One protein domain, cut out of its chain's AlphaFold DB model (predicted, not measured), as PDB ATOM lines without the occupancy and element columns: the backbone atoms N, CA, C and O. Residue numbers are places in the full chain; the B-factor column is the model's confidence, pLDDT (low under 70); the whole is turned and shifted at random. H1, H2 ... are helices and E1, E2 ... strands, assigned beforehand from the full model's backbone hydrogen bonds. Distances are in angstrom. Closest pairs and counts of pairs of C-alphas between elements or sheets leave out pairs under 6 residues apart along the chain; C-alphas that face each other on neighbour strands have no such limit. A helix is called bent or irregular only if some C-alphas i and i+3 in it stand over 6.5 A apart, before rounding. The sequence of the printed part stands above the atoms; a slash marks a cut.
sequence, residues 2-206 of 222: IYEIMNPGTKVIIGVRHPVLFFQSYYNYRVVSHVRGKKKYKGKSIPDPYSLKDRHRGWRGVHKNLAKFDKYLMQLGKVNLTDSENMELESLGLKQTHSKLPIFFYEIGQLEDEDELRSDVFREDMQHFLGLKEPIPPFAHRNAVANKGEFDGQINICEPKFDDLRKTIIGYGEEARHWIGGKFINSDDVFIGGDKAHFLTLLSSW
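This is residues 2 to 206 of the 222 residues of the protein "Hypothetical protein" of Attheya septentrionalis (UniProt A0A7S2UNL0). A long helix, H8, runs along one side of the domain with H2, H3, H4 and H9 packed on it, while a small sheet of three strands lies toward one end with H7 near it. H9 packs on H8 and grazes the sheet; H1 and H5 lie far out, and the unnamed residues 131 to 159 run from H7 to H8 far from the middle. The printed part has 205 residues with nine named helices and three strands in the order H1 E1 H2 H3 H4 H5 E2 H6 H7 H8 E3 H9; the sheet runs E1 E2 E3, all parallel. It is mostly helix and compact, with a radius of gyration of the C-alphas of 18.5 A and spans of 48 by 44 by 36 A.

Start at H1, residues 2 to 6, which touches no helix. Next, edge strand E1, residues 12 to 16, is parallel to E2, residues 103 to 107; look for N 14 and O 104, 2.9 A apart, within hydrogen-bond range. Edge strand E3, residues 190 to 192, is parallel to E2 too, with N 105 and O 191 2.8 A apart. H2, residues 19 to 35, touches H3, residues 64 to 67, with its residues 19 to 23 alone; the closest C-alphas are those of Pro 19 and Ala 67, 5.0 A apart. H4, residues 69 to 74, is close to but not clearly touching H5, residues 83 to 91: the closest C-alphas, of Lys 71 and Leu 89, are 6.4 A apart. H6, residues 108 to 111, and H7, residues 116 to 130, only just touch, with 3 pairs of C-alphas within 8 A, the closest Leu 111 and Ser 119 at 6.9 A. The hub is H8, residues 160 to 182: it touches H2, H3, H4 and H9, residues 196 to 206. With H4 it makes a shallow tilt of 31 degrees, the same way, the closest C-alphas being Asp 70 and Ala 176, 4.8 A apart. H6, H7 and H9 only graze the sheet. Two strand-helix-strand units, parallel neighbour strands with helices between, are E1, H2 to H5, E2 and E2, H6 to H8, E3. Every O i to N i+4 pair is within hydrogen-bond range in H1, H2, H4, H5 and H7; H8 has 17 of 19 and H9 6 of 7, and H3 and H6 are too short for one.

Find C-alpha 2 at (23.371, -18.314, 17.395), where H1 begins. H2 spans 24.4 A, H7 20.9 A and H9 15.9 A, ending at C-alpha 206 at (8.656, -39.855, 39.027). H8 spans 32.8 A from C-alpha 160 at (-7.089, -34.644, 48.775); it is irregular, C-alphas 161 and 164 being 7.8 A apart, with a kink of 34 degrees near residue 167.

The two C-alphas farthest apart, of Gly 43 and Lys 133, are 50.5 A apart. The printed part has no cut; the links H2 to H3, H5 to E2 and H7 to H8 are long. Look for pLDDT under 70 at residues 2 to 5, 38 to 43 and 141 to 149.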
ATOM      1  N   ILE A   2      22.443 -19.478  17.405       58.53
ATOM      2  CA  ILE A   2      23.371 -18.314  17.395       58.53
ATOM      3  C   ILE A   2      24.440 -18.418  18.507       58.53
ATOM      4  O   ILE A   2      25.609 -18.138  18.273       58.53
ATOM      5  N   TYR A   3      24.063 -18.918  19.687       56.44
ATOM      6  CA  TYR A   3      24.978 -19.079  20.822       56.44
ATOM      7  C   TYR A   3      26.127 -20.079  20.607       56.44
ATOM      8  O   TYR A   3      27.204 -19.841  21.137       56.44
ATOM      9  N   GLU A   4      25.946 -21.151  19.826       60.00
ATOM     10  CA  GLU A   4      27.026 -22.125  19.565       60.00
ATOM     11  C   GLU A   4      28.134 -21.518  18.704       60.00
ATOM     12  O   GLU A   4      29.315 -21.718  18.965       60.00
ATOM     13  N   ILE A   5      27.742 -20.724  17.706       63.66
ATOM     14  CA  ILE A   5      28.673 -20.026  16.816       63.66
ATOM     15  C   ILE A   5      29.373 -18.889  17.570       63.66
ATOM     16  O   ILE A   5      30.556 -18.640  17.362       63.66
ATOM     17  N   MET A   6      28.650 -18.202  18.459       70.56
ATOM     18  CA  MET A   6      29.197 -17.073  19.214       70.56
ATOM     19  C   MET A   6      30.056 -17.489  20.411       70.56
ATOM     20  O   MET A   6      30.913 -16.715  20.827       70.56
ATOM     21  N   ASN A   7      29.833 -18.674  20.985       79.50
ATOM     22  CA  ASN A   7      30.599 -19.161  22.126       79.50
ATOM     23  C   ASN A   7      30.683 -20.701  22.129       79.50
ATOM     24  O   ASN A   7      29.900 -21.362  22.823       79.50
ATOM     25  N   PRO A   8      31.646 -21.286  21.391       78.44
ATOM     26  CA  PRO A   8      31.803 -22.738  21.276       78.44
ATOM     27  C   PRO A   8      32.197 -23.417  22.597       78.44
ATOM     28  O   PRO A   8      32.056 -24.627  22.723       78.44
ATOM     29  N   GLY A   9      32.659 -22.656  23.596       86.19
ATOM     30  CA  GLY A   9      32.953 -23.158  24.941       86.19
ATOM     31  C   GLY A   9      31.745 -23.179  25.880       86.19
ATOM     32  O   GLY A   9      31.908 -23.467  27.065       86.19
ATOM     33  N   THR A  10      30.547 -22.835  25.394       92.94
ATOM     34  CA  THR A  10      29.336 -22.833  26.220       92.94
ATOM     35  C   THR A  10      29.034 -24.243  26.712       92.94
ATOM     36  O   THR A  10      29.035 -25.202  25.947       92.94
ATOM     37  N   LYS A  11      28.725 -24.358  27.999       95.19
ATOM     38  CA  LYS A  11      28.258 -25.592  28.626       95.19
ATOM     39  C   LYS A  11      26.884 -25.340  29.223       95.19
ATOM     40  O   LYS A  11      26.622 -24.242  29.717       95.19
ATOM     41  N   VAL A  12      26.000 -26.327  29.155       96.50
ATOM     42  CA  VAL A  12      24.633 -26.204  29.667       96.50
ATOM     43  C   VAL A  12      24.498 -27.066  30.912       96.50
ATOM     44  O   VAL A  12      24.900 -28.220  30.910       96.50
ATOM     45  N   ILE A  13      23.924 -26.511  31.976       97.94
ATOM     46  CA  ILE A  13      23.564 -27.259  33.181       97.94
ATOM     47  C   ILE A  13      22.041 -27.296  33.259       97.94
ATOM     48  O   ILE A  13      21.395 -26.248  33.208       97.94
ATOM     49  N   ILE A  14      21.467 -28.489  33.384       98.00
ATOM     50  CA  ILE A  14      20.024 -28.696  33.480       98.00
ATOM     51  C   ILE A  14      19.738 -29.533  34.725       98.00
ATOM     52  O   ILE A  14      20.038 -30.723  34.767       98.00
ATOM     53  N   GLY A  15      19.135 -28.892  35.725       97.31
ATOM     54  CA  GLY A  15      18.560 -29.565  36.884       97.31
ATOM     55  C   GLY A  15      17.075 -29.821  36.664       97.31
ATOM     56  O   GLY A  15      16.335 -28.903  36.295       97.31
ATOM     57  N   VAL A  16      16.638 -31.051  36.902       97.19
ATOM     58  CA  VAL A  16      15.223 -31.435  36.908       97.19
ATOM     59  C   VAL A  16      14.780 -31.838  38.307       97.19
ATOM     60  O   VAL A  16      15.600 -32.089  39.178       97.19
ATOM     61  N   ARG A  17      13.471 -31.853  38.549       95.25
ATOM     62  CA  ARG A  17      12.882 -32.235  39.835       95.25
ATOM     63  C   ARG A  17      11.683 -33.129  39.588       95.25
ATOM     64  O   ARG A  17      11.006 -32.898  38.592       95.25
ATOM     65  N   HIS A  18      11.341 -34.019  40.517       97.38
ATOM     66  CA  HIS A  18      10.048 -34.718  40.511       97.38
ATOM     67  C   HIS A  18       8.876 -33.810  40.039       97.38
ATOM     68  O   HIS A  18       8.602 -32.789  40.685       97.38
ATOM     69  N   PRO A  19       8.142 -34.153  38.957       98.00
ATOM     70  CA  PRO A  19       7.175 -33.268  38.291       98.00
ATOM     71  C   PRO A  19       6.099 -32.657  39.200       98.00
ATOM     72  O   PRO A  19       5.803 -31.464  39.107       98.00
ATOM     73  N   VAL A  20       5.540 -33.450  40.121       97.44
ATOM     74  CA  VAL A  20       4.560 -32.983  41.124       97.44
ATOM     75  C   VAL A  20       5.161 -31.917  42.050       97.44
ATOM     76  O   VAL A  20       4.578 -30.843  42.224       97.44
ATOM     77  N   LEU A  21       6.351 -32.174  42.601       95.69
ATOM     78  CA  LEU A  21       7.038 -31.249  43.506       95.69
ATOM     79  C   LEU A  21       7.518 -29.990  42.770       95.69
ATOM     80  O   LEU A  21       7.458 -28.887  43.318       95.69
ATOM     81  N   PHE A  22       7.938 -30.130  41.509       96.44
ATOM     82  CA  PHE A  22       8.218 -29.001  40.625       96.44
ATOM     83  C   PHE A  22       6.988 -28.105  40.454       96.44
ATOM     84  O   PHE A  22       7.093 -26.888  40.630       96.44
ATOM     85  N   PHE A  23       5.821 -28.686  40.151       96.69
ATOM     86  CA  PHE A  23       4.598 -27.917  39.942       96.69
ATOM     87  C   PHE A  23       4.201 -27.132  41.198       96.69
ATOM     88  O   PHE A  23       3.991 -25.921  41.103       96.69
ATOM     89  N   GLN A  24       4.176 -27.781  42.372       95.06
ATOM     90  CA  GLN A  24       3.917 -27.104  43.651       95.06
ATOM     91  C   GLN A  24       4.906 -25.961  43.883       95.06
ATOM     92  O   GLN A  24       4.496 -24.830  44.144       95.06
ATOM     93  N   SER A  25       6.207 -26.245  43.770       92.88
ATOM     94  CA  SER A  25       7.266 -25.265  44.022       92.88
ATOM     95  C   SER A  25       7.131 -24.046  43.108       92.88
ATOM     96  O   SER A  25       7.128 -22.902  43.573       92.88
ATOM     97  N   TYR A  26       6.930 -24.267  41.806       94.50
ATOM     98  CA  TYR A  26       6.828 -23.180  40.840       94.50
ATOM     99  C   TYR A  26       5.532 -22.373  40.995       94.50
ATOM    100  O   TYR A  26       5.562 -21.139  40.920       94.50
ATOM    101  N   TYR A  27       4.408 -23.040  41.269       95.00
ATOM    102  CA  TYR A  27       3.138 -22.380  41.562       95.00
ATOM    103  C   TYR A  27       3.251 -21.510  42.825       95.00
ATOM    104  O   TYR A  27       2.992 -20.303  42.767       95.00
ATOM    105  N   ASN A  28       3.745 -22.070  43.934       93.50
ATOM    106  CA  ASN A  28       3.922 -21.349  45.199       93.50
ATOM    107  C   ASN A  28       4.908 -20.184  45.053       93.50
ATOM    108  O   ASN A  28       4.640 -19.081  45.531       93.50
ATOM    109  N   TYR A  29       5.994 -20.353  44.293       91.00
ATOM    110  CA  TYR A  29       6.894 -19.251  43.949       91.00
ATOM    111  C   TYR A  29       6.162 -18.101  43.236       91.00
ATOM    112  O   TYR A  29       6.407 -16.921  43.533       91.00
ATOM    113  N   ARG A  30       5.243 -18.404  42.307       91.19
ATOM    114  CA  ARG A  30       4.439 -17.376  41.627       91.19
ATOM    115  C   ARG A  30       3.424 -16.710  42.544       91.19
ATOM    116  O   ARG A  30       3.229 -15.504  42.369       91.19
ATOM    117  N   VAL A  31       2.852 -17.431  43.510       90.75
ATOM    118  CA  VAL A  31       1.995 -16.875  44.572       90.75
ATOM    119  C   VAL A  31       2.774 -15.893  45.435       90.75
ATOM    120  O   VAL A  31       2.412 -14.719  45.494       90.75
ATOM    121  N   VAL A  32       3.916 -16.299  45.993       87.62
ATOM    122  CA  VAL A  32       4.765 -15.409  46.805       87.62
ATOM    123  C   VAL A  32       5.184 -14.176  45.997       87.62
ATOM    124  O   VAL A  32       5.087 -13.040  46.462       87.62
ATOM    125  N   SER A  33       5.587 -14.377  44.739       86.12
ATOM    126  CA  SER A  33       5.943 -13.293  43.812       86.12
ATOM    127  C   SER A  33       4.756 -12.412  43.405       86.12
ATOM    128  O   SER A  33       4.947 -11.321  42.860       86.12
ATOM    129  N   HIS A  34       3.525 -12.899  43.546       87.19
ATOM    130  CA  HIS A  34       2.303 -12.146  43.296       87.19
ATOM    131  C   HIS A  34       1.982 -11.272  44.507       87.19
ATOM    132  O   HIS A  34       1.897 -10.055  44.356       87.19
ATOM    133  N   VAL A  35       1.918 -11.875  45.695       84.94
ATOM    134  CA  VAL A  35       1.578 -11.193  46.949       84.94
ATOM    135  C   VAL A  35       2.610 -10.123  47.313       84.94
ATOM    136  O   VAL A  35       2.251  -9.013  47.698       84.94
ATOM    137  N   ARG A  36       3.901 -10.406  47.109       82.50
ATOM    138  CA  ARG A  36       4.997  -9.456  47.385       82.50
ATOM    139  C   ARG A  36       5.302  -8.503  46.222       82.50
ATOM    140  O   ARG A  36       6.162  -7.631  46.341       82.50
ATOM    141  N   GLY A  37       4.672  -8.698  45.064       76.12
ATOM    142  CA  GLY A  37       4.983  -7.962  43.841       76.12
ATOM    143  C   GLY A  37       4.571  -6.482  43.881       76.12
ATOM    144  O   GLY A  37       3.649  -6.080  44.584       76.12
ATOM    145  N   LYS A  38       5.237  -5.647  43.064       61.91
ATOM    146  CA  LYS A  38       4.904  -4.217  42.869       61.91
ATOM    147  C   LYS A  38       3.443  -4.024  42.401       61.91
ATOM    148  O   LYS A  38       2.870  -4.928  41.795       61.91
ATOM    149  N   LYS A  39       2.895  -2.805  42.575       60.75
ATOM    150  CA  LYS A  39       1.507  -2.351  42.269       60.75
ATOM    151  C   LYS A  39       0.819  -2.970  41.032       60.75
ATOM    152  O   LYS A  39      -0.395  -3.115  41.058       60.75
ATOM    153  N   LYS A  40       1.559  -3.375  39.988       66.88
ATOM    154  CA  LYS A  40       1.036  -3.989  38.749       66.88
ATOM    155  C   LYS A  40       0.239  -5.294  38.924       66.88
ATOM    156  O   LYS A  40      -0.353  -5.761  37.954       66.88
ATOM    157  N   TYR A  41       0.255  -5.903  40.110       66.56
ATOM    158  CA  TYR A  41      -0.490  -7.134  40.401       66.56
ATOM    159  C   TYR A  41      -1.597  -6.965  41.441       66.56
ATOM    160  O   TYR A  41      -2.354  -7.908  41.652       66.56
ATOM    161  N   LYS A  42      -1.734  -5.774  42.044       65.25
ATOM    162  CA  LYS A  42      -2.836  -5.502  42.973       65.25
ATOM    163  C   LYS A  42      -4.170  -5.675  42.238       65.25
ATOM    164  O   LYS A  42      -4.380  -5.044  41.206       65.25
ATOM    165  N   GLY A  43      -5.039  -6.532  42.771       69.88
ATOM    166  CA  GLY A  43      -6.395  -6.764  42.259       69.88
ATOM    167  C   GLY A  43      -6.545  -7.889  41.230       69.88
ATOM    168  O   GLY A  43      -7.659  -8.124  40.777       69.88
ATOM    169  N   LYS A  44      -5.476  -8.606  40.856       79.88
ATOM    170  CA  LYS A  44      -5.610  -9.837  40.054       79.88
ATOM    171  C   LYS A  44      -5.734 -11.035  40.989       79.88
ATOM    172  O   LYS A  44      -4.908 -11.170  41.882       79.88
ATOM    173  N   SER A  45      -6.719 -11.903  40.774       89.62
ATOM    174  CA  SER A  45      -6.859 -13.127  41.565       89.62
ATOM    175  C   SER A  45      -5.749 -14.131  41.247       89.62
ATOM    176  O   SER A  45      -5.222 -14.190  40.128       89.62
ATOM    177  N   ILE A  46      -5.385 -14.915  42.260       92.56
ATOM    178  CA  ILE A  46      -4.594 -16.131  42.092       92.56
ATOM    179  C   ILE A  46      -5.562 -17.196  41.546       92.56
ATOM    180  O   ILE A  46      -6.591 -17.441  42.176       92.56
ATOM    181  N   PRO A  47      -5.315 -17.761  40.354       93.44
ATOM    182  CA  PRO A  47      -6.226 -18.721  39.741       93.44
ATOM    183  C   PRO A  47      -6.099 -20.102  40.379       93.44
ATOM    184  O   PRO A  47      -5.020 -20.486  40.810       93.44
ATOM    185  N   ASP A  48      -7.180 -20.878  40.344       93.81
ATOM    186  CA  ASP A  48      -7.170 -22.282  40.757       93.81
ATOM    187  C   ASP A  48      -6.148 -23.095  39.922       93.81
ATOM    188  O   ASP A  48      -6.185 -23.004  38.685       93.81
ATOM    189  N   PRO A  49      -5.264 -23.910  40.538       94.19
ATOM    190  CA  PRO A  49      -4.329 -24.782  39.824       94.19
ATOM    191  C   PRO A  49      -4.960 -25.652  38.724       94.19
ATOM    192  O   PRO A  49      -4.343 -25.843  37.674       94.19
ATOM    193  N   TYR A  50      -6.197 -26.131  38.899       94.12
ATOM    194  CA  TYR A  50      -6.918 -26.939  37.906       94.12
ATOM    195  C   TYR A  50      -7.244 -26.179  36.618       94.12
ATOM    196  O   TYR A  50      -7.404 -26.778  35.546       94.12
ATOM    197  N   SER A  51      -7.322 -24.849  36.693       93.50
ATOM    198  CA  SER A  51      -7.540 -24.004  35.519       93.50
ATOM    199  C   SER A  51      -6.291 -23.892  34.631       93.50
ATOM    200  O   SER A  51      -6.411 -23.547  33.451       93.50
ATOM    201  N   LEU A  52      -5.107 -24.250  35.152       92.62
ATOM    202  CA  LEU A  52      -3.805 -24.034  34.514       92.62
ATOM    203  C   LEU A  52      -3.405 -25.173  33.565       92.62
ATOM    204  O   LEU A  52      -2.449 -25.921  33.799       92.62
ATOM    205  N   LYS A  53      -4.176 -25.331  32.486       86.44
ATOM    206  CA  LYS A  53      -4.120 -26.515  31.612       86.44
ATOM    207  C   LYS A  53      -2.921 -26.542  30.662       86.44
ATOM    208  O   LYS A  53      -2.337 -27.603  30.473       86.44
ATOM    209  N   ASP A  54      -2.570 -25.414  30.055       86.62
ATOM    210  CA  ASP A  54      -1.564 -25.328  28.987       86.62
ATOM    211  C   ASP A  54      -0.974 -23.911  28.887       86.62
ATOM    212  O   ASP A  54      -1.303 -23.034  29.683       86.62
ATOM    213  N   ARG A  55      -0.095 -23.675  27.904       82.12
ATOM    214  CA  ARG A  55       0.567 -22.379  27.702       82.12
ATOM    215  C   ARG A  55      -0.411 -21.227  27.438       82.12
ATOM    216  O   ARG A  55      -0.126 -20.099  27.838       82.12
ATOM    217  N   HIS A  56      -1.540 -21.487  26.780       85.62
ATOM    218  CA  HIS A  56      -2.567 -20.478  26.496       85.62
ATOM    219  C   HIS A  56      -3.458 -20.224  27.711       85.62
ATOM    220  O   HIS A  56      -3.941 -19.112  27.914       85.62
ATOM    221  N   ARG A  57      -3.627 -21.245  28.550       82.88
ATOM    222  CA  ARG A  57      -4.368 -21.210  29.813       82.88
ATOM    223  C   ARG A  57      -3.418 -21.298  31.005       82.88
ATOM    224  O   ARG A  57      -3.656 -22.066  31.926       82.88
ATOM    225  N   GLY A  58      -2.320 -20.549  30.960       86.88
ATOM    226  CA  GLY A  58      -1.314 -20.517  32.019       86.88
ATOM    227  C   GLY A  58      -1.392 -19.242  32.855       86.88
ATOM    228  O   GLY A  58      -1.889 -18.208  32.409       86.88
ATOM    229  N   TRP A  59      -0.823 -19.276  34.060       90.00
ATOM    230  CA  TRP A  59      -0.717 -18.104  34.928       90.00
ATOM    231  C   TRP A  59       0.734 -17.775  35.219       90.00
ATOM    232  O   TRP A  59       1.434 -18.496  35.924       90.00
ATOM    233  N   ARG A  60       1.211 -16.659  34.653       87.94
ATOM    234  CA  ARG A  60       2.611 -16.214  34.792       87.94
ATOM    235  C   ARG A  60       3.601 -17.326  34.406       87.94
ATOM    236  O   ARG A  60       4.634 -17.507  35.048       87.94
ATOM    237  N   GLY A  61       3.252 -18.065  33.355       88.69
ATOM    238  CA  GLY A  61       4.003 -19.211  32.855       88.69
ATOM    239  C   GLY A  61       3.725 -20.527  33.580       88.69
ATOM    240  O   GLY A  61       4.216 -21.537  33.116       88.69
ATOM    241  N   VAL A  62       2.956 -20.560  34.672       92.94
ATOM    242  CA  VAL A  62       2.592 -21.816  35.348       92.94
ATOM    243  C   VAL A  62       1.466 -22.502  34.586       92.94
ATOM    244  O   VAL A  62       0.418 -21.897  34.357       92.94
ATOM    245  N   HIS A  63       1.691 -23.756  34.210       94.31
ATOM    246  CA  HIS A  63       0.692 -24.686  33.691       94.31
ATOM    247  C   HIS A  63       1.216 -26.117  33.815       94.31
ATOM    248  O   HIS A  63       2.429 -26.338  33.808       94.31
ATOM    249  N   LYS A  64       0.314 -27.100  33.881       92.44
ATOM    250  CA  LYS A  64       0.696 -28.505  34.104       92.44
ATOM    251  C   LYS A  64       1.614 -29.082  33.021       92.44
ATOM    252  O   LYS A  64       2.502 -29.856  33.348       92.44
ATOM    253  N   ASN A  65       1.481 -28.650  31.758       93.56
ATOM    254  CA  ASN A  65       2.349 -29.153  30.680       93.56
ATOM    255  C   ASN A  65       3.840 -28.830  30.889       93.56
ATOM    256  O   ASN A  65       4.661 -29.475  30.253       93.56
ATOM    257  N   LEU A  66       4.210 -27.893  31.777       93.38
ATOM    258  CA  LEU A  66       5.621 -27.668  32.115       93.38
ATOM    259  C   LEU A  66       6.283 -28.876  32.787       93.38
ATOM    260  O   LEU A  66       7.500 -28.987  32.745       93.38
ATOM    261  N   ALA A  67       5.496 -29.761  33.402       95.88
ATOM    262  CA  ALA A  67       5.998 -30.978  34.029       95.88
ATOM    263  C   ALA A  67       6.336 -32.088  33.009       95.88
ATOM    264  O   ALA A  67       6.908 -33.102  33.388       95.88
ATOM    265  N   LYS A  68       6.010 -31.901  31.718       96.94
ATOM    266  CA  LYS A  68       6.390 -32.812  30.628       96.94
ATOM    267  C   LYS A  68       7.848 -32.595  30.208       96.94
ATOM    268  O   LYS A  68       8.123 -32.060  29.131       96.94
ATOM    269  N   PHE A  69       8.791 -32.894  31.102       97.88
ATOM    270  CA  PHE A  69      10.201 -32.541  30.907       97.88
ATOM    271  C   PHE A  69      10.826 -33.174  29.665       97.88
ATOM    272  O   PHE A  69      11.622 -32.516  28.998       97.88
ATOM    273  N   ASP A  70      10.420 -34.390  29.305       98.06
ATOM    274  CA  ASP A  70      10.833 -35.052  28.068       98.06
ATOM    275  C   ASP A  70      10.591 -34.171  26.842       98.06
ATOM    276  O   ASP A  70      11.518 -33.941  26.071       98.06
ATOM    277  N   LYS A  71       9.409 -33.555  26.710       97.50
ATOM    278  CA  LYS A  71       9.091 -32.691  25.559       97.50
ATOM    279  C   LYS A  71      10.010 -31.474  25.481       97.50
ATOM    280  O   LYS A  71      10.345 -31.007  24.395       97.50
ATOM    281  N   TYR A  72      10.449 -30.946  26.624       96.56
ATOM    282  CA  TYR A  72      11.407 -29.839  26.650       96.56
ATOM    283  C   TYR A  72      12.832 -30.292  26.333       96.56
ATOM    284  O   TYR A  72      13.537 -29.592  25.611       96.56
ATOM    285  N   LEU A  73      13.234 -31.471  26.800       97.88
ATOM    286  CA  LEU A  73      14.550 -32.047  26.523       97.88
ATOM    287  C   LEU A  73      14.688 -32.512  25.066       97.88
ATOM    288  O   LEU A  73      15.739 -32.319  24.458       97.88
ATOM    289  N   MET A  74      13.620 -33.035  24.460       97.75
ATOM    290  CA  MET A  74      13.584 -33.396  23.040       97.75
ATOM    291  C   MET A  74      13.930 -32.210  22.129       97.75
ATOM    292  O   MET A  74      14.557 -32.399  21.082       97.75
ATOM    293  N   GLN A  75      13.582 -30.979  22.536       96.94
ATOM    294  CA  GLN A  75      13.899 -29.769  21.770       96.94
ATOM    295  C   GLN A  75      15.402 -29.531  21.608       96.94
ATOM    296  O   GLN A  75      15.793 -28.828  20.683       96.94
ATOM    297  N   LEU A  76      16.239 -30.124  22.465       96.19
ATOM    298  CA  LEU A  76      17.697 -29.973  22.438       96.19
ATOM    299  C   LEU A  76      18.369 -30.801  21.333       96.19
ATOM    300  O   LEU A  76      19.567 -30.663  21.102       96.19
ATOM    301  N   GLY A  77      17.616 -31.693  20.680       96.25
ATOM    302  CA  GLY A  77      18.105 -32.483  19.549       96.25
ATOM    303  C   GLY A  77      19.307 -33.367  19.848       96.25
ATOM    304  O   GLY A  77      20.129 -33.587  18.963       96.25
ATOM    305  N   LYS A  78      19.382 -33.859  21.092       96.62
ATOM    306  CA  LYS A  78      20.417 -34.776  21.590       96.62
ATOM    307  C   LYS A  78      20.238 -36.218  21.144       96.62
ATOM    308  O   LYS A  78      21.195 -36.983  21.131       96.62
ATOM    309  N   VAL A  79      19.014 -36.579  20.778       96.12
ATOM    310  CA  VAL A  79      18.652 -37.897  20.266       96.12
ATOM    311  C   VAL A  79      17.680 -37.737  19.105       96.12
ATOM    312  O   VAL A  79      16.912 -36.769  19.055       96.12
ATOM    313  N   ASN A  80      17.706 -38.697  18.185       95.56
ATOM    314  CA  ASN A  80      16.751 -38.755  17.086       95.56
ATOM    315  C   ASN A  80      15.351 -39.075  17.625       95.56
ATOM    316  O   ASN A  80      15.186 -39.953  18.476       95.56
ATOM    317  N   LEU A  81      14.353 -38.362  17.110       96.81
ATOM    318  CA  LEU A  81      12.948 -38.581  17.434       96.81
ATOM    319  C   LEU A  81      12.293 -39.447  16.365       96.81
ATOM    320  O   LEU A  81      12.625 -39.364  15.184       96.81
ATOM    321  N   THR A  82      11.342 -40.263  16.795       97.19
ATOM    322  CA  THR A  82      10.396 -40.935  15.905       97.19
ATOM    323  C   THR A  82       9.392 -39.932  15.340       97.19
ATOM    324  O   THR A  82       9.176 -38.861  15.912       97.19
ATOM    325  N   ASP A  83       8.714 -40.295  14.251       97.00
ATOM    326  CA  ASP A  83       7.668 -39.451  13.659       97.00
ATOM    327  C   ASP A  83       6.558 -39.125  14.666       97.00
ATOM    328  O   ASP A  83       6.106 -37.986  14.745       97.00
ATOM    329  N   SER A  84       6.179 -40.097  15.504       97.00
ATOM    330  CA  SER A  84       5.180 -39.894  16.557       97.00
ATOM    331  C   SER A  84       5.636 -38.873  17.606       97.00
ATOM    332  O   SER A  84       4.836 -38.044  18.035       97.00
ATOM    333  N   GLU A  85       6.905 -38.912  18.021       97.12
ATOM    334  CA  GLU A  85       7.465 -37.937  18.970       97.12
ATOM    335  C   GLU A  85       7.542 -36.533  18.347       97.12
ATOM    336  O   GLU A  85       7.213 -35.547  19.007       97.12
ATOM    337  N   ASN A  86       7.913 -36.435  17.065       96.50
ATOM    338  CA  ASN A  86       7.913 -35.168  16.333       96.50
ATOM    339  C   ASN A  86       6.505 -34.568  16.229       96.50
ATOM    340  O   ASN A  86       6.318 -33.397  16.560       96.50
ATOM    341  N   MET A  87       5.503 -35.367  15.844       96.19
ATOM    342  CA  MET A  87       4.108 -34.916  15.773       96.19
ATOM    343  C   MET A  87       3.598 -34.429  17.134       96.19
ATOM    344  O   MET A  87       2.904 -33.412  17.217       96.19
ATOM    345  N   GLU A  88       3.962 -35.116  18.220       94.88
ATOM    346  CA  GLU A  88       3.576 -34.692  19.563       94.88
ATOM    347  C   GLU A  88       4.213 -33.345  19.944       94.88
ATOM    348  O   GLU A  88       3.508 -32.458  20.436       94.88
ATOM    349  N   LEU A  89       5.508 -33.140  19.677       95.38
ATOM    350  CA  LEU A  89       6.166 -31.847  19.909       95.38
ATOM    351  C   LEU A  89       5.506 -30.713  19.129       95.38
ATOM    352  O   LEU A  89       5.227 -29.653  19.700       95.38
ATOM    353  N   GLU A  90       5.224 -30.937  17.848       94.62
ATOM    354  CA  GLU A  90       4.585 -29.941  16.991       94.62
ATOM    355  C   GLU A  90       3.189 -29.572  17.496       94.62
ATOM    356  O   GLU A  90       2.835 -28.389  17.507       94.62
ATOM    357  N   SER A  91       2.430 -30.544  18.017       92.94
ATOM    358  CA  SER A  91       1.117 -30.297  18.632       92.94
ATOM    359  C   SER A  91       1.187 -29.370  19.857       92.94
ATOM    360  O   SER A  91       0.228 -28.663  20.170       92.94
ATOM    361  N   LEU A  92       2.344 -29.321  20.529       90.94
ATOM    362  CA  LEU A  92       2.630 -28.425  21.652       90.94
ATOM    363  C   LEU A  92       3.225 -27.077  21.205       90.94
ATOM    364  O   LEU A  92       3.550 -26.234  22.047       90.94
ATOM    365  N   GLY A  93       3.383 -26.862  19.895       92.50
ATOM    366  CA  GLY A  93       4.070 -25.700  19.332       92.50
ATOM    367  C   GLY A  93       5.571 -25.694  19.629       92.50
ATOM    368  O   GLY A  93       6.181 -24.623  19.680       92.50
ATOM    369  N   LEU A  94       6.150 -26.869  19.879       94.12
ATOM    370  CA  LEU A  94       7.572 -27.077  20.126       94.12
ATOM    371  C   LEU A  94       8.230 -27.641  18.867       94.12
ATOM    372  O   LEU A  94       7.573 -28.249  18.025       94.12
ATOM    373  N   LYS A  95       9.538 -27.425  18.728       95.31
ATOM    374  CA  LYS A  95      10.321 -27.958  17.609       95.31
ATOM    375  C   LYS A  95      11.681 -28.413  18.092       95.31
ATOM    376  O   LYS A  95      12.306 -27.742  18.915       95.31
ATOM    377  N   GLN A  96      12.152 -29.527  17.547       95.25
ATOM    378  CA  GLN A  96      13.513 -29.967  17.786       95.25
ATOM    379  C   GLN A  96      14.514 -29.019  17.125       95.25
ATOM    380  O   GLN A  96      14.356 -28.603  15.980       95.25
ATOM    381  N   THR A  97      15.548 -28.662  17.877       91.94
ATOM    382  CA  THR A  97      16.702 -27.909  17.406       91.94
ATOM    383  C   THR A  97      17.946 -28.662  17.841       91.94
ATOM    384  O   THR A  97      18.270 -28.684  19.024       91.94
ATOM    385  N   HIS A  98      18.647 -29.281  16.891       91.06
ATOM    386  CA  HIS A  98      19.900 -29.972  17.187       91.06
ATOM    387  C   HIS A  98      20.894 -29.031  17.862       91.06
ATOM    388  O   HIS A  98      21.079 -27.898  17.437       91.06
ATOM    389  N   SER A  99      21.515 -29.484  18.937       89.44
ATOM    390  CA  SER A  99      22.560 -28.741  19.624       89.44
ATOM    391  C   SER A  99      23.704 -29.688  19.907       89.44
ATOM    392  O   SER A  99      23.464 -30.827  20.299       89.44
ATOM    393  N   LYS A 100      24.939 -29.213  19.751       90.56
ATOM    394  CA  LYS A 100      26.161 -29.943  20.128       90.56
ATOM    395  C   LYS A 100      26.722 -29.490  21.474       90.56
ATOM    396  O   LYS A 100      27.775 -29.952  21.892       90.56
ATOM    397  N   LEU A 101      26.048 -28.563  22.161       93.81
ATOM    398  CA  LEU A 101      26.508 -28.088  23.464       93.81
ATOM    399  C   LEU A 101      26.481 -29.231  24.481       93.81
ATOM    400  O   LEU A 101      25.430 -29.864  24.613       93.81
ATOM    401  N   PRO A 102      27.569 -29.482  25.222       96.69
ATOM    402  CA  PRO A 102      27.564 -30.492  26.265       96.69
ATOM    403  C   PRO A 102      26.599 -30.081  27.383       96.69
ATOM    404  O   PRO A 102      26.481 -28.896  27.729       96.69
ATOM    405  N   ILE A 103      25.906 -31.069  27.939       98.00
ATOM    406  CA  ILE A 103      24.898 -30.894  28.983       98.00
ATOM    407  C   ILE A 103      25.343 -31.643  30.230       98.00
ATOM    408  O   ILE A 103      25.543 -32.847  30.173       98.00
ATOM    409  N   PHE A 104      25.410 -30.952  31.361       98.50
ATOM    410  CA  PHE A 104      25.420 -31.572  32.679       98.50
ATOM    411  C   PHE A 104      23.982 -31.681  33.172       98.50
ATOM    412  O   PHE A 104      23.310 -30.666  33.381       98.50
ATOM    413  N   PHE A 105      23.495 -32.904  33.301       98.62
ATOM    414  CA  PHE A 105      22.114 -33.219  33.626       98.62
ATOM    415  C   PHE A 105      22.035 -33.884  34.995       98.62
ATOM    416  O   PHE A 105      22.803 -34.798  35.285       98.62
ATOM    417  N   TYR A 106      21.116 -33.421  35.837       98.44
ATOM    418  CA  TYR A 106      20.951 -33.965  37.183       98.44
ATOM    419  C   TYR A 106      19.527 -33.815  37.711       98.44
ATOM    420  O   TYR A 106      18.761 -32.967  37.244       98.44
ATOM    421  N   GLU A 107      19.186 -34.624  38.711       97.56
ATOM    422  CA  GLU A 107      17.954 -34.495  39.493       97.56
ATOM    423  C   GLU A 107      18.256 -33.727  40.788       97.56
ATOM    424  O   GLU A 107      19.277 -33.947  41.432       97.56
ATOM    425  N   ILE A 108      17.405 -32.768  41.153       94.88
ATOM    426  CA  ILE A 108      17.679 -31.813  42.232       94.88
ATOM    427  C   ILE A 108      17.848 -32.477  43.604       94.88
ATOM    428  O   ILE A 108      18.554 -31.931  44.444       94.88
ATOM    429  N   GLY A 109      17.245 -33.644  43.823       92.81
ATOM    430  CA  GLY A 109      17.413 -34.469  45.014       92.81
ATOM    431  C   GLY A 109      18.855 -34.923  45.218       92.81
ATOM    432  O   GLY A 109      19.255 -35.112  46.356       92.81
ATOM    433  N   GLN A 110      19.683 -34.965  44.167       94.69
ATOM    434  CA  GLN A 110      21.127 -35.197  44.306       94.69
ATOM    435  C   GLN A 110      21.845 -34.043  45.030       94.69
ATOM    436  O   GLN A 110      22.902 -34.249  45.614       94.69
ATOM    437  N   LEU A 111      21.288 -32.824  45.012       92.62
ATOM    438  CA  LEU A 111      21.808 -31.698  45.808       92.62
ATOM    439  C   LEU A 111      21.380 -31.780  47.279       92.62
ATOM    440  O   LEU A 111      21.968 -31.113  48.130       92.62
ATOM    441  N   GLU A 112      20.319 -32.538  47.552       88.62
ATOM    442  CA  GLU A 112      19.746 -32.769  48.879       88.62
ATOM    443  C   GLU A 112      20.164 -34.143  49.436       88.62
ATOM    444  O   GLU A 112      19.631 -34.566  50.456       88.62
ATOM    445  N   ASP A 113      21.111 -34.827  48.781       89.62
ATOM    446  CA  ASP A 113      21.589 -36.146  49.189       89.62
ATOM    447  C   ASP A 113      22.312 -36.062  50.541       89.62
ATOM    448  O   ASP A 113      23.226 -35.252  50.729       89.62
ATOM    449  N   GLU A 114      21.878 -36.894  51.485       90.44
ATOM    450  CA  GLU A 114      22.449 -36.984  52.833       90.44
ATOM    451  C   GLU A 114      23.720 -37.848  52.863       90.44
ATOM    452  O   GLU A 114      24.474 -37.815  53.835       90.44
ATOM    453  N   ASP A 115      23.978 -38.622  51.806       94.88
ATOM    454  CA  ASP A 115      25.212 -39.386  51.656       94.88
ATOM    455  C   ASP A 115      26.345 -38.469  51.185       94.88
ATOM    456  O   ASP A 115      26.409 -38.053  50.023       94.88
ATOM    457  N   GLU A 116      27.253 -38.157  52.111       93.56
ATOM    458  CA  GLU A 116      28.389 -37.268  51.861       93.56
ATOM    459  C   GLU A 116      29.247 -37.747  50.683       93.56
ATOM    460  O   GLU A 116      29.652 -36.929  49.862       93.56
ATOM    461  N   LEU A 117      29.452 -39.060  50.521       95.75
ATOM    462  CA  LEU A 117      30.264 -39.592  49.425       95.75
ATOM    463  C   LEU A 117      29.590 -39.360  48.071       95.75
ATOM    464  O   LEU A 117      30.244 -38.913  47.129       95.75
ATOM    465  N   ARG A 118      28.281 -39.619  47.954       95.56
ATOM    466  CA  ARG A 118      27.549 -39.335  46.705       95.56
ATOM    467  C   ARG A 118      27.495 -37.839  46.403       95.56
ATOM    468  O   ARG A 118      27.650 -37.444  45.245       95.56
ATOM    469  N   SER A 119      27.324 -37.014  47.433       95.19
ATOM    470  CA  SER A 119      27.357 -35.557  47.309       95.19
ATOM    471  C   SER A 119      28.727 -35.055  46.839       95.19
ATOM    472  O   SER A 119      28.801 -34.145  46.010       95.19
ATOM    473  N   ASP A 120      29.818 -35.648  47.325       96.06
ATOM    474  CA  ASP A 120      31.187 -35.317  46.922       96.06
ATOM    475  C   ASP A 120      31.426 -35.647  45.445       96.06
ATOM    476  O   ASP A 120      31.827 -34.762  44.687       96.06
ATOM    477  N   VAL A 121      31.060 -36.859  45.009       97.25
ATOM    478  CA  VAL A 121      31.157 -37.282  43.597       97.25
ATOM    479  C   VAL A 121      30.382 -36.330  42.686       97.25
ATOM    480  O   VAL A 121      30.893 -35.888  41.659       97.25
ATOM    481  N   PHE A 122      29.167 -35.937  43.077       97.62
ATOM    482  CA  PHE A 122      28.380 -34.976  42.304       97.62
ATOM    483  C   PHE A 122      29.107 -33.633  42.111       97.62
ATOM    484  O   PHE A 122      29.082 -33.049  41.020       97.62
ATOM    485  N   ARG A 123      29.749 -33.121  43.167       97.38
ATOM    486  CA  ARG A 123      30.483 -31.848  43.116       97.38
ATOM    487  C   ARG A 123      31.753 -31.961  42.283       97.38
ATOM    488  O   ARG A 123      32.028 -31.042  41.513       97.38
ATOM    489  N   GLU A 124      32.479 -33.070  42.388       97.94
ATOM    490  CA  GLU A 124      33.649 -33.359  41.553       97.94
ATOM    491  C   GLU A 124      33.274 -33.431  40.068       97.94
ATOM    492  O   GLU A 124      33.906 -32.777  39.237       97.94
ATOM    493  N   ASP A 125      32.189 -34.128  39.728       98.19
ATOM    494  CA  ASP A 125      31.702 -34.208  38.350       98.19
ATOM    495  C   ASP A 125      31.311 -32.835  37.803       98.19
ATOM    496  O   ASP A 125      31.671 -32.483  36.676       98.19
ATOM    497  N   MET A 126      30.607 -32.016  38.593       98.00
ATOM    498  CA  MET A 126      30.247 -30.657  38.185       98.00
ATOM    499  C   MET A 126      31.490 -29.771  38.025       98.00
ATOM    500  O   MET A 126      31.569 -28.980  37.079       98.00
ATOM    501  N   GLN A 127      32.475 -29.911  38.915       98.00
ATOM    502  CA  GLN A 127      33.747 -29.197  38.848       98.00
ATOM    503  C   GLN A 127      34.507 -29.553  37.563       98.00
ATOM    504  O   GLN A 127      34.910 -28.651  36.819       98.00
ATOM    505  N   HIS A 128      34.648 -30.848  37.271       97.94
ATOM    506  CA  HIS A 128      35.279 -31.353  36.053       97.94
ATOM    507  C   HIS A 128      34.525 -30.905  34.805       97.94
ATOM    508  O   HIS A 128      35.132 -30.358  33.879       97.94
ATOM    509  N   PHE A 129      33.199 -31.051  34.799       97.81
ATOM    510  CA  PHE A 129      32.363 -30.614  33.692       97.81
ATOM    511  C   PHE A 129      32.540 -29.127  33.423       97.81
ATOM    512  O   PHE A 129      32.664 -28.739  32.269       97.81
ATOM    513  N   LEU A 130      32.607 -28.278  34.449       96.56
ATOM    514  CA  LEU A 130      32.811 -26.839  34.288       96.56
ATOM    515  C   LEU A 130      34.265 -26.464  33.961       96.56
ATOM    516  O   LEU A 130      34.490 -25.422  33.346       96.56
ATOM    517  N   GLY A 131      35.238 -27.326  34.259       96.50
ATOM    518  CA  GLY A 131      36.668 -27.030  34.120       96.50
ATOM    519  C   GLY A 131      37.178 -26.097  35.221       96.50
ATOM    520  O   GLY A 131      38.049 -25.260  34.972       96.50
ATOM    521  N   LEU A 132      36.597 -26.191  36.418       97.12
ATOM    522  CA  LEU A 132      37.001 -25.395  37.572       97.12
ATOM    523  C   LEU A 132      38.261 -25.989  38.212       97.12
ATOM    524  O   LEU A 132      38.400 -27.202  38.348       97.12
ATOM    525  N   LYS A 133      39.181 -25.110  38.621       97.50
ATOM    526  CA  LYS A 133      40.407 -25.507  39.330       97.50
ATOM    527  C   LYS A 133      40.174 -25.719  40.820       97.50
ATOM    528  O   LYS A 133      40.785 -26.600  41.410       97.50
ATOM    529  N   GLU A 134      39.300 -24.904  41.397       97.62
ATOM    530  CA  GLU A 134      38.975 -24.950  42.817       97.62
ATOM    531  C   GLU A 134      37.787 -25.888  43.072       97.62
ATOM    532  O   GLU A 134      36.840 -25.880  42.272       97.62
ATOM    533  N   PRO A 135      37.803 -26.645  44.184       96.69
ATOM    534  CA  PRO A 135      36.680 -27.476  44.590       96.69
ATOM    535  C   PRO A 135      35.383 -26.694  44.772       96.69
ATOM    536  O   PRO A 135      35.368 -25.595  45.334       96.69
ATOM    537  N   ILE A 136      34.268 -27.288  44.341       96.19
ATOM    538  CA  ILE A 136      32.938 -26.752  44.641       96.19
ATOM    539  C   ILE A 136      32.627 -27.062  46.117       96.19
ATOM    540  O   ILE A 136      32.625 -28.237  46.502       96.19
ATOM    541  N   PRO A 137      32.361 -26.046  46.963       94.38
ATOM    542  CA  PRO A 137      32.019 -26.282  48.361       94.38
ATOM    543  C   PRO A 137      30.668 -27.009  48.475       94.38
ATOM    544  O   PRO A 137      29.851 -26.916  47.556       94.38
ATOM    545  N   PRO A 138      30.391 -27.683  49.607       92.12
ATOM    546  CA  PRO A 138      29.092 -28.302  49.853       92.12
ATOM    547  C   PRO A 138      27.931 -27.331  49.603       92.12
ATOM    548  O   PRO A 138      27.980 -26.159  49.998       92.12
ATOM    549  N   PHE A 139      26.879 -27.812  48.938       87.94
ATOM    550  CA  PHE A 139      25.702 -26.992  48.677       87.94
ATOM    551  C   PHE A 139      24.966 -26.707  49.985       87.94
ATOM    552  O   PHE A 139      24.737 -27.588  50.807       87.94
ATOM    553  N   ALA A 140      24.572 -25.454  50.195       80.44
ATOM    554  CA  ALA A 140      23.800 -25.107  51.376       80.44
ATOM    555  C   ALA A 140      22.380 -25.691  51.272       80.44
ATOM    556  O   ALA A 140      21.614 -25.282  50.402       80.44
ATOM    557  N   HIS A 141      21.971 -26.516  52.239       68.88
ATOM    558  CA  HIS A 141      20.604 -27.064  52.348       68.88
ATOM    559  C   HIS A 141      19.518 -26.016  52.682       68.88
ATOM    560  O   HIS A 141      18.404 -26.345  53.093       68.88
ATOM    561  N   ARG A 142      19.810 -24.715  52.561       58.03
ATOM    562  CA  ARG A 142      18.859 -23.657  52.919       58.03
ATOM    563  C   ARG A 142      18.045 -23.221  51.713       58.03
ATOM    564  O   ARG A 142      18.470 -22.378  50.925       58.03
ATOM    565  N   ASN A 143      16.789 -23.653  51.683       56.78
ATOM    566  CA  ASN A 143      15.750 -22.969  50.926       56.78
ATOM    567  C   ASN A 143      15.549 -21.561  51.511       56.78
ATOM    568  O   ASN A 143      14.744 -21.356  52.416       56.78
ATOM    569  N   ALA A 144      16.236 -20.548  50.973       50.91
ATOM    570  CA  ALA A 144      16.064 -19.140  51.368       50.91
ATOM    571  C   ALA A 144      14.616 -18.614  51.184       50.91
ATOM    572  O   ALA A 144      14.290 -17.481  51.551       50.91
ATOM    573  N   VAL A 145      13.738 -19.423  50.580       51.47
ATOM    574  CA  VAL A 145      12.306 -19.169  50.416       51.47
ATOM    575  C   VAL A 145      11.459 -19.781  51.541       51.47
ATOM    576  O   VAL A 145      10.398 -19.234  51.809       51.47
ATOM    577  N   ALA A 146      11.922 -20.816  52.254       52.19
ATOM    578  CA  ALA A 146      11.144 -21.483  53.309       52.19
ATOM    579  C   ALA A 146      10.790 -20.540  54.478       52.19
ATOM    580  O   ALA A 146       9.693 -20.585  55.018       52.19
ATOM    581  N   ASN A 147      11.651 -19.565  54.787       50.06
ATOM    582  CA  ASN A 147      11.426 -18.611  55.885       50.06
ATOM    583  C   ASN A 147      10.520 -17.418  55.518       50.06
ATOM    584  O   ASN A 147      10.576 -16.373  56.167       50.06
ATOM    585  N   LYS A 148       9.735 -17.499  54.436       60.84
ATOM    586  CA  LYS A 148       8.981 -16.347  53.906       60.84
ATOM    587  C   LYS A 148       7.513 -16.280  54.343       60.84
ATOM    588  O   LYS A 148       6.850 -15.319  53.946       60.84
ATOM    589  N   GLY A 149       7.070 -17.183  55.215       66.88
ATOM    590  CA  GLY A 149       5.692 -17.254  55.703       66.88
ATOM    591  C   GLY A 149       4.736 -17.819  54.653       66.88
ATOM    592  O   GLY A 149       4.987 -17.701  53.452       66.88
ATOM    593  N   GLU A 150       3.656 -18.441  55.117       78.88
ATOM    594  CA  GLU A 150       2.567 -18.909  54.263       78.88
ATOM    595  C   GLU A 150       1.709 -17.723  53.805       78.88
ATOM    596  O   GLU A 150       1.349 -16.841  54.587       78.88
ATOM    597  N   PHE A 151       1.398 -17.689  52.515       84.00
ATOM    598  CA  PHE A 151       0.514 -16.714  51.895       84.00
ATOM    599  C   PHE A 151      -0.751 -17.393  51.392       84.00
ATOM    600  O   PHE A 151      -0.705 -18.506  50.866       84.00
ATOM    601  N   ASP A 152      -1.864 -16.666  51.472       84.62
ATOM    602  CA  ASP A 152      -3.123 -17.108  50.888       84.62
ATOM    603  C   ASP A 152      -2.961 -17.426  49.391       84.62
ATOM    604  O   ASP A 152      -2.276 -16.719  48.638       84.62
ATOM    605  N   GLY A 153      -3.567 -18.535  48.978       88.56
ATOM    606  CA  GLY A 153      -3.460 -19.089  47.635       88.56
ATOM    607  C   GLY A 153      -2.234 -19.968  47.371       88.56
ATOM    608  O   GLY A 153      -2.159 -20.513  46.271       88.56
ATOM    609  N   GLN A 154      -1.292 -20.141  48.311       92.56
ATOM    610  CA  GLN A 154      -0.312 -21.233  48.213       92.56
ATOM    611  C   GLN A 154      -1.025 -22.583  48.308       92.56
ATOM    612  O   GLN A 154      -2.075 -22.705  48.935       92.56
ATOM    613  N   ILE A 155      -0.449 -23.597  47.671       93.62
ATOM    614  CA  ILE A 155      -0.996 -24.949  47.689       93.62
ATOM    615  C   ILE A 155      -0.043 -25.909  48.381       93.62
ATOM    616  O   ILE A 155       1.175 -25.841  48.191       93.62
ATOM    617  N   ASN A 156      -0.634 -26.846  49.112       93.38
ATOM    618  CA  ASN A 156      -0.029 -28.125  49.414       93.38
ATOM    619  C   ASN A 156      -0.653 -29.154  48.464       93.38
ATOM    620  O   ASN A 156      -1.821 -29.509  48.591       93.38
ATOM    621  N   ILE A 157       0.118 -29.603  47.477       94.38
ATOM    622  CA  ILE A 157      -0.332 -30.503  46.416       94.38
ATOM    623  C   ILE A 157      -0.774 -31.865  46.962       94.38
ATOM    624  O   ILE A 157      -1.496 -32.573  46.269       94.38
ATOM    625  N   CYS A 158      -0.399 -32.221  48.193       94.62
ATOM    626  CA  CYS A 158      -0.775 -33.479  48.838       94.62
ATOM    627  C   CYS A 158      -2.168 -33.471  49.482       94.62
ATOM    628  O   CYS A 158      -2.658 -34.516  49.925       94.62
ATOM    629  N   GLU A 159      -2.846 -32.319  49.501       92.62
ATOM    630  CA  GLU A 159      -4.241 -32.250  49.930       92.62
ATOM    631  C   GLU A 159      -5.151 -33.093  49.009       92.62
ATOM    632  O   GLU A 159      -4.977 -33.063  47.785       92.62
ATOM    633  N   PRO A 160      -6.172 -33.795  49.552       94.06
ATOM    634  CA  PRO A 160      -7.089 -34.644  48.775       94.06
ATOM    635  C   PRO A 160      -7.731 -33.968  47.569       94.06
ATOM    636  O   PRO A 160      -7.926 -34.582  46.523       94.06
ATOM    637  N   LYS A 161      -8.006 -32.666  47.674       94.88
ATOM    638  CA  LYS A 161      -8.598 -31.898  46.578       94.88
ATOM    639  C   LYS A 161      -7.711 -31.823  45.331       94.88
ATOM    640  O   LYS A 161      -8.223 -31.420  44.295       94.88
ATOM    641  N   PHE A 162      -6.422 -32.171  45.404       95.75
ATOM    642  CA  PHE A 162      -5.472 -32.151  44.283       95.75
ATOM    643  C   PHE A 162      -5.141 -33.536  43.708       95.75
ATOM    644  O   PHE A 162      -4.282 -33.625  42.830       95.75
ATOM    645  N   ASP A 163      -5.804 -34.601  44.164       95.38
ATOM    646  CA  ASP A 163      -5.489 -35.979  43.760       95.38
ATOM    647  C   ASP A 163      -5.553 -36.169  42.224       95.38
ATOM    648  O   ASP A 163      -4.628 -36.727  41.632       95.38
ATOM    649  N   ASP A 164      -6.561 -35.607  41.547       96.38
ATOM    650  CA  ASP A 164      -6.690 -35.686  40.079       96.38
ATOM    651  C   ASP A 164      -5.595 -34.905  39.334       96.38
ATOM    652  O   ASP A 164      -5.084 -35.337  38.289       96.38
ATOM    653  N   LEU A 165      -5.209 -33.742  39.871       96.25
ATOM    654  CA  LEU A 165      -4.109 -32.949  39.328       96.25
ATOM    655  C   LEU A 165      -2.781 -33.699  39.475       96.25
ATOM    656  O   LEU A 165      -2.026 -33.775  38.503       96.25
ATOM    657  N   ARG A 166      -2.522 -34.292  40.650       96.50
ATOM    658  CA  ARG A 166      -1.331 -35.119  40.885       96.50
ATOM    659  C   ARG A 166      -1.302 -36.309  39.949       96.50
ATOM    660  O   ARG A 166      -0.323 -36.449  39.231       96.50
ATOM    661  N   LYS A 167      -2.387 -37.082  39.857       97.38
ATOM    662  CA  LYS A 167      -2.493 -38.232  38.947       97.38
ATOM    663  C   LYS A 167      -2.141 -37.863  37.504       97.38
ATOM    664  O   LYS A 167      -1.420 -38.593  36.832       97.38
ATOM    665  N   THR A 168      -2.607 -36.703  37.040       97.44
ATOM    666  CA  THR A 168      -2.263 -36.193  35.704       97.44
ATOM    667  C   THR A 168      -0.764 -35.910  35.564       97.44
ATOM    668  O   THR A 168      -0.157 -36.289  34.567       97.44
ATOM    669  N   ILE A 169      -0.163 -35.222  36.540       97.75
ATOM    670  CA  ILE A 169       1.255 -34.833  36.504       97.75
ATOM    671  C   ILE A 169       2.180 -36.045  36.696       97.75
ATOM    672  O   ILE A 169       3.229 -36.099  36.063       97.75
ATOM    673  N   ILE A 170       1.783 -37.022  37.509       98.06
ATOM    674  CA  ILE A 170       2.479 -38.305  37.673       98.06
ATOM    675  C   ILE A 170       2.532 -39.044  36.336       98.06
ATOM    676  O   ILE A 170       3.595 -39.504  35.946       98.06
ATOM    677  N   GLY A 171       1.437 -39.058  35.566       98.31
ATOM    678  CA  GLY A 171       1.457 -39.597  34.202       98.31
ATOM    679  C   GLY A 171       2.505 -38.924  33.302       98.31
ATOM    680  O   GLY A 171       3.187 -39.598  32.539       98.31
ATOM    681  N   TYR A 172       2.707 -37.607  33.437       97.94
ATOM    682  CA  TYR A 172       3.789 -36.910  32.724       97.94
ATOM    683  C   TYR A 172       5.176 -37.322  33.228       97.94
ATOM    684  O   TYR A 172       6.107 -37.422  32.432       97.94
ATOM    685  N   GLY A 173       5.323 -37.565  34.531       98.12
ATOM    686  CA  GLY A 173       6.557 -38.086  35.116       98.12
ATOM    687  C   GLY A 173       6.893 -39.492  34.646       98.12
ATOM    688  O   GLY A 173       8.047 -39.751  34.311       98.12
ATOM    689  N   GLU A 174       5.885 -40.351  34.527       98.38
ATOM    690  CA  GLU A 174       5.997 -41.711  34.006       98.38
ATOM    691  C   GLU A 174       6.487 -41.731  32.553       98.38
ATOM    692  O   GLU A 174       7.433 -42.446  32.212       98.38
ATOM    693  N   GLU A 175       5.884 -40.914  31.687       98.19
ATOM    694  CA  GLU A 175       6.343 -40.742  30.303       98.19
ATOM    695  C   GLU A 175       7.783 -40.206  30.272       98.19
ATOM    696  O   GLU A 175       8.646 -40.733  29.560       98.19
ATOM    697  N   ALA A 176       8.064 -39.189  31.092       98.38
ATOM    698  CA  ALA A 176       9.360 -38.534  31.103       98.38
ATOM    699  C   ALA A 176      10.485 -39.448  31.594       98.38
ATOM    700  O   ALA A 176      11.539 -39.478  30.960       98.38
ATOM    701  N   ARG A 177      10.287 -40.228  32.665       97.94
ATOM    702  CA  ARG A 177      11.330 -41.127  33.185       97.94
ATOM    703  C   ARG A 177      11.724 -42.196  32.174       97.94
ATOM    704  O   ARG A 177      12.912 -42.471  32.019       97.94
ATOM    705  N   HIS A 178      10.755 -42.745  31.438       98.31
ATOM    706  CA  HIS A 178      11.020 -43.741  30.404       98.31
ATOM    707  C   HIS A 178      11.822 -43.148  29.252       98.31
ATOM    708  O   HIS A 178      12.825 -43.726  28.830       98.31
ATOM    709  N   TRP A 179      11.413 -41.979  28.755       98.44
ATOM    710  CA  TRP A 179      12.112 -41.338  27.647       98.44
ATOM    711  C   TRP A 179      13.509 -40.855  28.049       98.44
ATOM    712  O   TRP A 179      14.484 -41.091  27.330       98.44
ATOM    713  N   ILE A 180      13.633 -40.220  29.218       98.50
ATOM    714  CA  ILE A 180      14.909 -39.724  29.736       98.50
ATOM    715  C   ILE A 180      15.867 -40.896  29.964       98.50
ATOM    716  O   ILE A 180      16.954 -40.900  29.388       98.50
ATOM    717  N   GLY A 181      15.454 -41.901  30.745       97.69
ATOM    718  CA  GLY A 181      16.287 -43.052  31.098       97.69
ATOM    719  C   GLY A 181      16.608 -43.970  29.917       97.69
ATOM    720  O   GLY A 181      17.703 -44.521  29.843       97.69
ATOM    721  N   GLY A 182      15.678 -44.115  28.969       97.25
ATOM    722  CA  GLY A 182      15.847 -44.983  27.802       97.25
ATOM    723  C   GLY A 182      16.570 -44.332  26.621       97.25
ATOM    724  O   GLY A 182      17.210 -45.038  25.841       97.25
ATOM    725  N   LYS A 183      16.486 -43.004  26.464       97.25
ATOM    726  CA  LYS A 183      17.041 -42.294  25.298       97.25
ATOM    727  C   LYS A 183      17.976 -41.154  25.683       97.25
ATOM    728  O   LYS A 183      19.144 -41.189  25.311       97.25
ATOM    729  N   PHE A 184      17.478 -40.138  26.388       98.19
ATOM    730  CA  PHE A 184      18.190 -38.860  26.545       98.19
ATOM    731  C   PHE A 184      19.578 -39.008  27.168       98.19
ATOM    732  O   PHE A 184      20.548 -38.463  26.648       98.19
ATOM    733  N   ILE A 185      19.669 -39.780  28.252       97.50
ATOM    734  CA  ILE A 185      20.915 -39.963  29.008       97.50
ATOM    735  C   ILE A 185      21.955 -40.834  28.290       97.50
ATOM    736  O   ILE A 185      23.047 -41.032  28.813       97.50
ATOM    737  N   ASN A 186      21.597 -41.396  27.134       96.62
ATOM    738  CA  ASN A 186      22.480 -42.213  26.304       96.62
ATOM    739  C   ASN A 186      23.089 -41.407  25.143       96.62
ATOM    740  O   ASN A 186      23.784 -41.977  24.311       96.62
ATOM    741  N   SER A 187      22.805 -40.103  25.056       97.31
ATOM    742  CA  SER A 187      23.454 -39.198  24.106       97.31
ATOM    743  C   SER A 187      24.884 -38.877  24.547       97.31
ATOM    744  O   SER A 187      25.102 -38.559  25.714       97.31
ATOM    745  N   ASP A 188      25.833 -38.873  23.607       96.06
ATOM    746  CA  ASP A 188      27.258 -38.612  23.875       96.06
ATOM    747  C   ASP A 188      27.530 -37.216  24.467       96.06
ATOM    748  O   ASP A 188      28.529 -37.006  25.153       96.06
ATOM    749  N   ASP A 189      26.633 -36.254  24.233       96.06
ATOM    750  CA  ASP A 189      26.764 -34.886  24.743       96.06
ATOM    751  C   ASP A 189      26.111 -34.687  26.125       96.06
ATOM    752  O   ASP A 189      26.040 -33.552  26.609       96.06
ATOM    753  N   VAL A 190      25.555 -35.737  26.736       97.94
ATOM    754  CA  VAL A 190      24.828 -35.654  28.009       97.94
ATOM    755  C   VAL A 190      25.617 -36.357  29.108       97.94
ATOM    756  O   VAL A 190      25.763 -37.574  29.130       97.94
ATOM    757  N   PHE A 191      26.080 -35.566  30.069       98.12
ATOM    758  CA  PHE A 191      26.811 -35.994  31.252       98.12
ATOM    759  C   PHE A 191      25.849 -36.023  32.433       98.12
ATOM    760  O   PHE A 191      25.253 -35.001  32.769       98.12
ATOM    761  N   ILE A 192      25.686 -37.186  33.058       98.19
ATOM    762  CA  ILE A 192      24.902 -37.308  34.290       98.19
ATOM    763  C   ILE A 192      25.800 -36.924  35.454       98.19
ATOM    764  O   ILE A 192      26.882 -37.483  35.586       98.19
ATOM    765  N   GLY A 193      25.370 -35.952  36.251       96.62
ATOM    766  CA  GLY A 193      26.124 -35.534  37.425       96.62
ATOM    767  C   GLY A 193      26.026 -36.548  38.556       96.62
ATOM    768  O   GLY A 193      24.919 -36.981  38.880       96.62
ATOM    769  N   GLY A 194      27.146 -36.861  39.200       96.06
ATOM    770  CA  GLY A 194      27.185 -37.723  40.374       96.06
ATOM    771  C   GLY A 194      26.956 -39.197  40.051       96.06
ATOM    772  O   GLY A 194      27.106 -39.661  38.920       96.06
ATOM    773  N   ASP A 195      26.540 -39.955  41.067       96.06
ATOM    774  CA  ASP A 195      26.258 -41.379  40.904       96.06
ATOM    775  C   ASP A 195      25.047 -41.625  39.979       96.06
ATOM    776  O   ASP A 195      23.895 -41.326  40.310       96.06
ATOM    777  N   LYS A 196      25.304 -42.209  38.799       96.81
ATOM    778  CA  LYS A 196      24.273 -42.491  37.785       96.81
ATOM    779  C   LYS A 196      23.201 -43.456  38.297       96.81
ATOM    780  O   LYS A 196      22.046 -43.341  37.884       96.81
ATOM    781  N   ALA A 197      23.558 -44.409  39.163       97.25
ATOM    782  CA  ALA A 197      22.590 -45.345  39.727       97.25
ATOM    783  C   ALA A 197      21.598 -44.610  40.639       97.25
ATOM    784  O   ALA A 197      20.391 -44.750  40.455       97.25
ATOM    785  N   HIS A 198      22.092 -43.745  41.524       97.12
ATOM    786  CA  HIS A 198      21.270 -42.885  42.364       97.12
ATOM    787  C   HIS A 198      20.393 -41.931  41.541       97.12
ATOM    788  O   HIS A 198      19.194 -41.829  41.803       97.12
ATOM    789  N   PHE A 199      20.934 -41.310  40.485       97.94
ATOM    790  CA  PHE A 199      20.134 -40.516  39.542       97.94
ATOM    791  C   PHE A 199      18.968 -41.329  38.952       97.94
ATOM    792  O   PHE A 199      17.833 -40.853  38.915       97.94
ATOM    793  N   LEU A 200      19.221 -42.566  38.507       98.06
ATOM    794  CA  LEU A 200      18.181 -43.446  37.965       98.06
ATOM    795  C   LEU A 200      17.164 -43.869  39.029       98.06
ATOM    796  O   LEU A 200      15.980 -43.973  38.709       98.06
ATOM    797  N   THR A 201      17.585 -44.058  40.280       97.38
ATOM    798  CA  THR A 201      16.672 -44.284  41.406       97.38
ATOM    799  C   THR A 201      15.750 -43.081  41.609       97.38
ATOM    800  O   THR A 201      14.530 -43.252  41.616       97.38
ATOM    801  N   LEU A 202      16.288 -41.860  41.675       97.12
ATOM    802  CA  LEU A 202      15.481 -40.638  41.786       97.12
ATOM    803  C   LEU A 202      14.521 -40.481  40.601       97.12
ATOM    804  O   LEU A 202      13.336 -40.216  40.792       97.12
ATOM    805  N   LEU A 203      15.002 -40.706  39.376       97.81
ATOM    806  CA  LEU A 203      14.186 -40.628  38.167       97.81
ATOM    807  C   LEU A 203      13.078 -41.694  38.145       97.81
ATOM    808  O   LEU A 203      11.979 -41.429  37.659       97.81
ATOM    809  N   SER A 204      13.341 -42.891  38.682       97.31
ATOM    810  CA  SER A 204      12.348 -43.968  38.747       97.31
ATOM    811  C   SER A 204      11.128 -43.591  39.588       97.31
ATOM    812  O   SER A 204      10.015 -43.920  39.186       97.31
ATOM    813  N   SER A 205      11.324 -42.793  40.645       96.50
ATOM    814  CA  SER A 205      10.250 -42.324  41.532       96.50
ATOM    815  C   SER A 205       9.248 -41.369  40.877       96.50
ATOM    816  O   SER A 205       8.198 -41.096  41.443       96.50
ATOM    817  N   TRP A 206       9.529 -40.839  39.682       97.44
ATOM    818  CA  TRP A 206       8.656 -39.855  39.027       97.44
ATOM    819  C   TRP A 206       7.303 -40.418  38.572       97.44
ATOM    820  O   TRP A 206       6.405 -39.639  38.236       97.44
TER     821      TRP A 206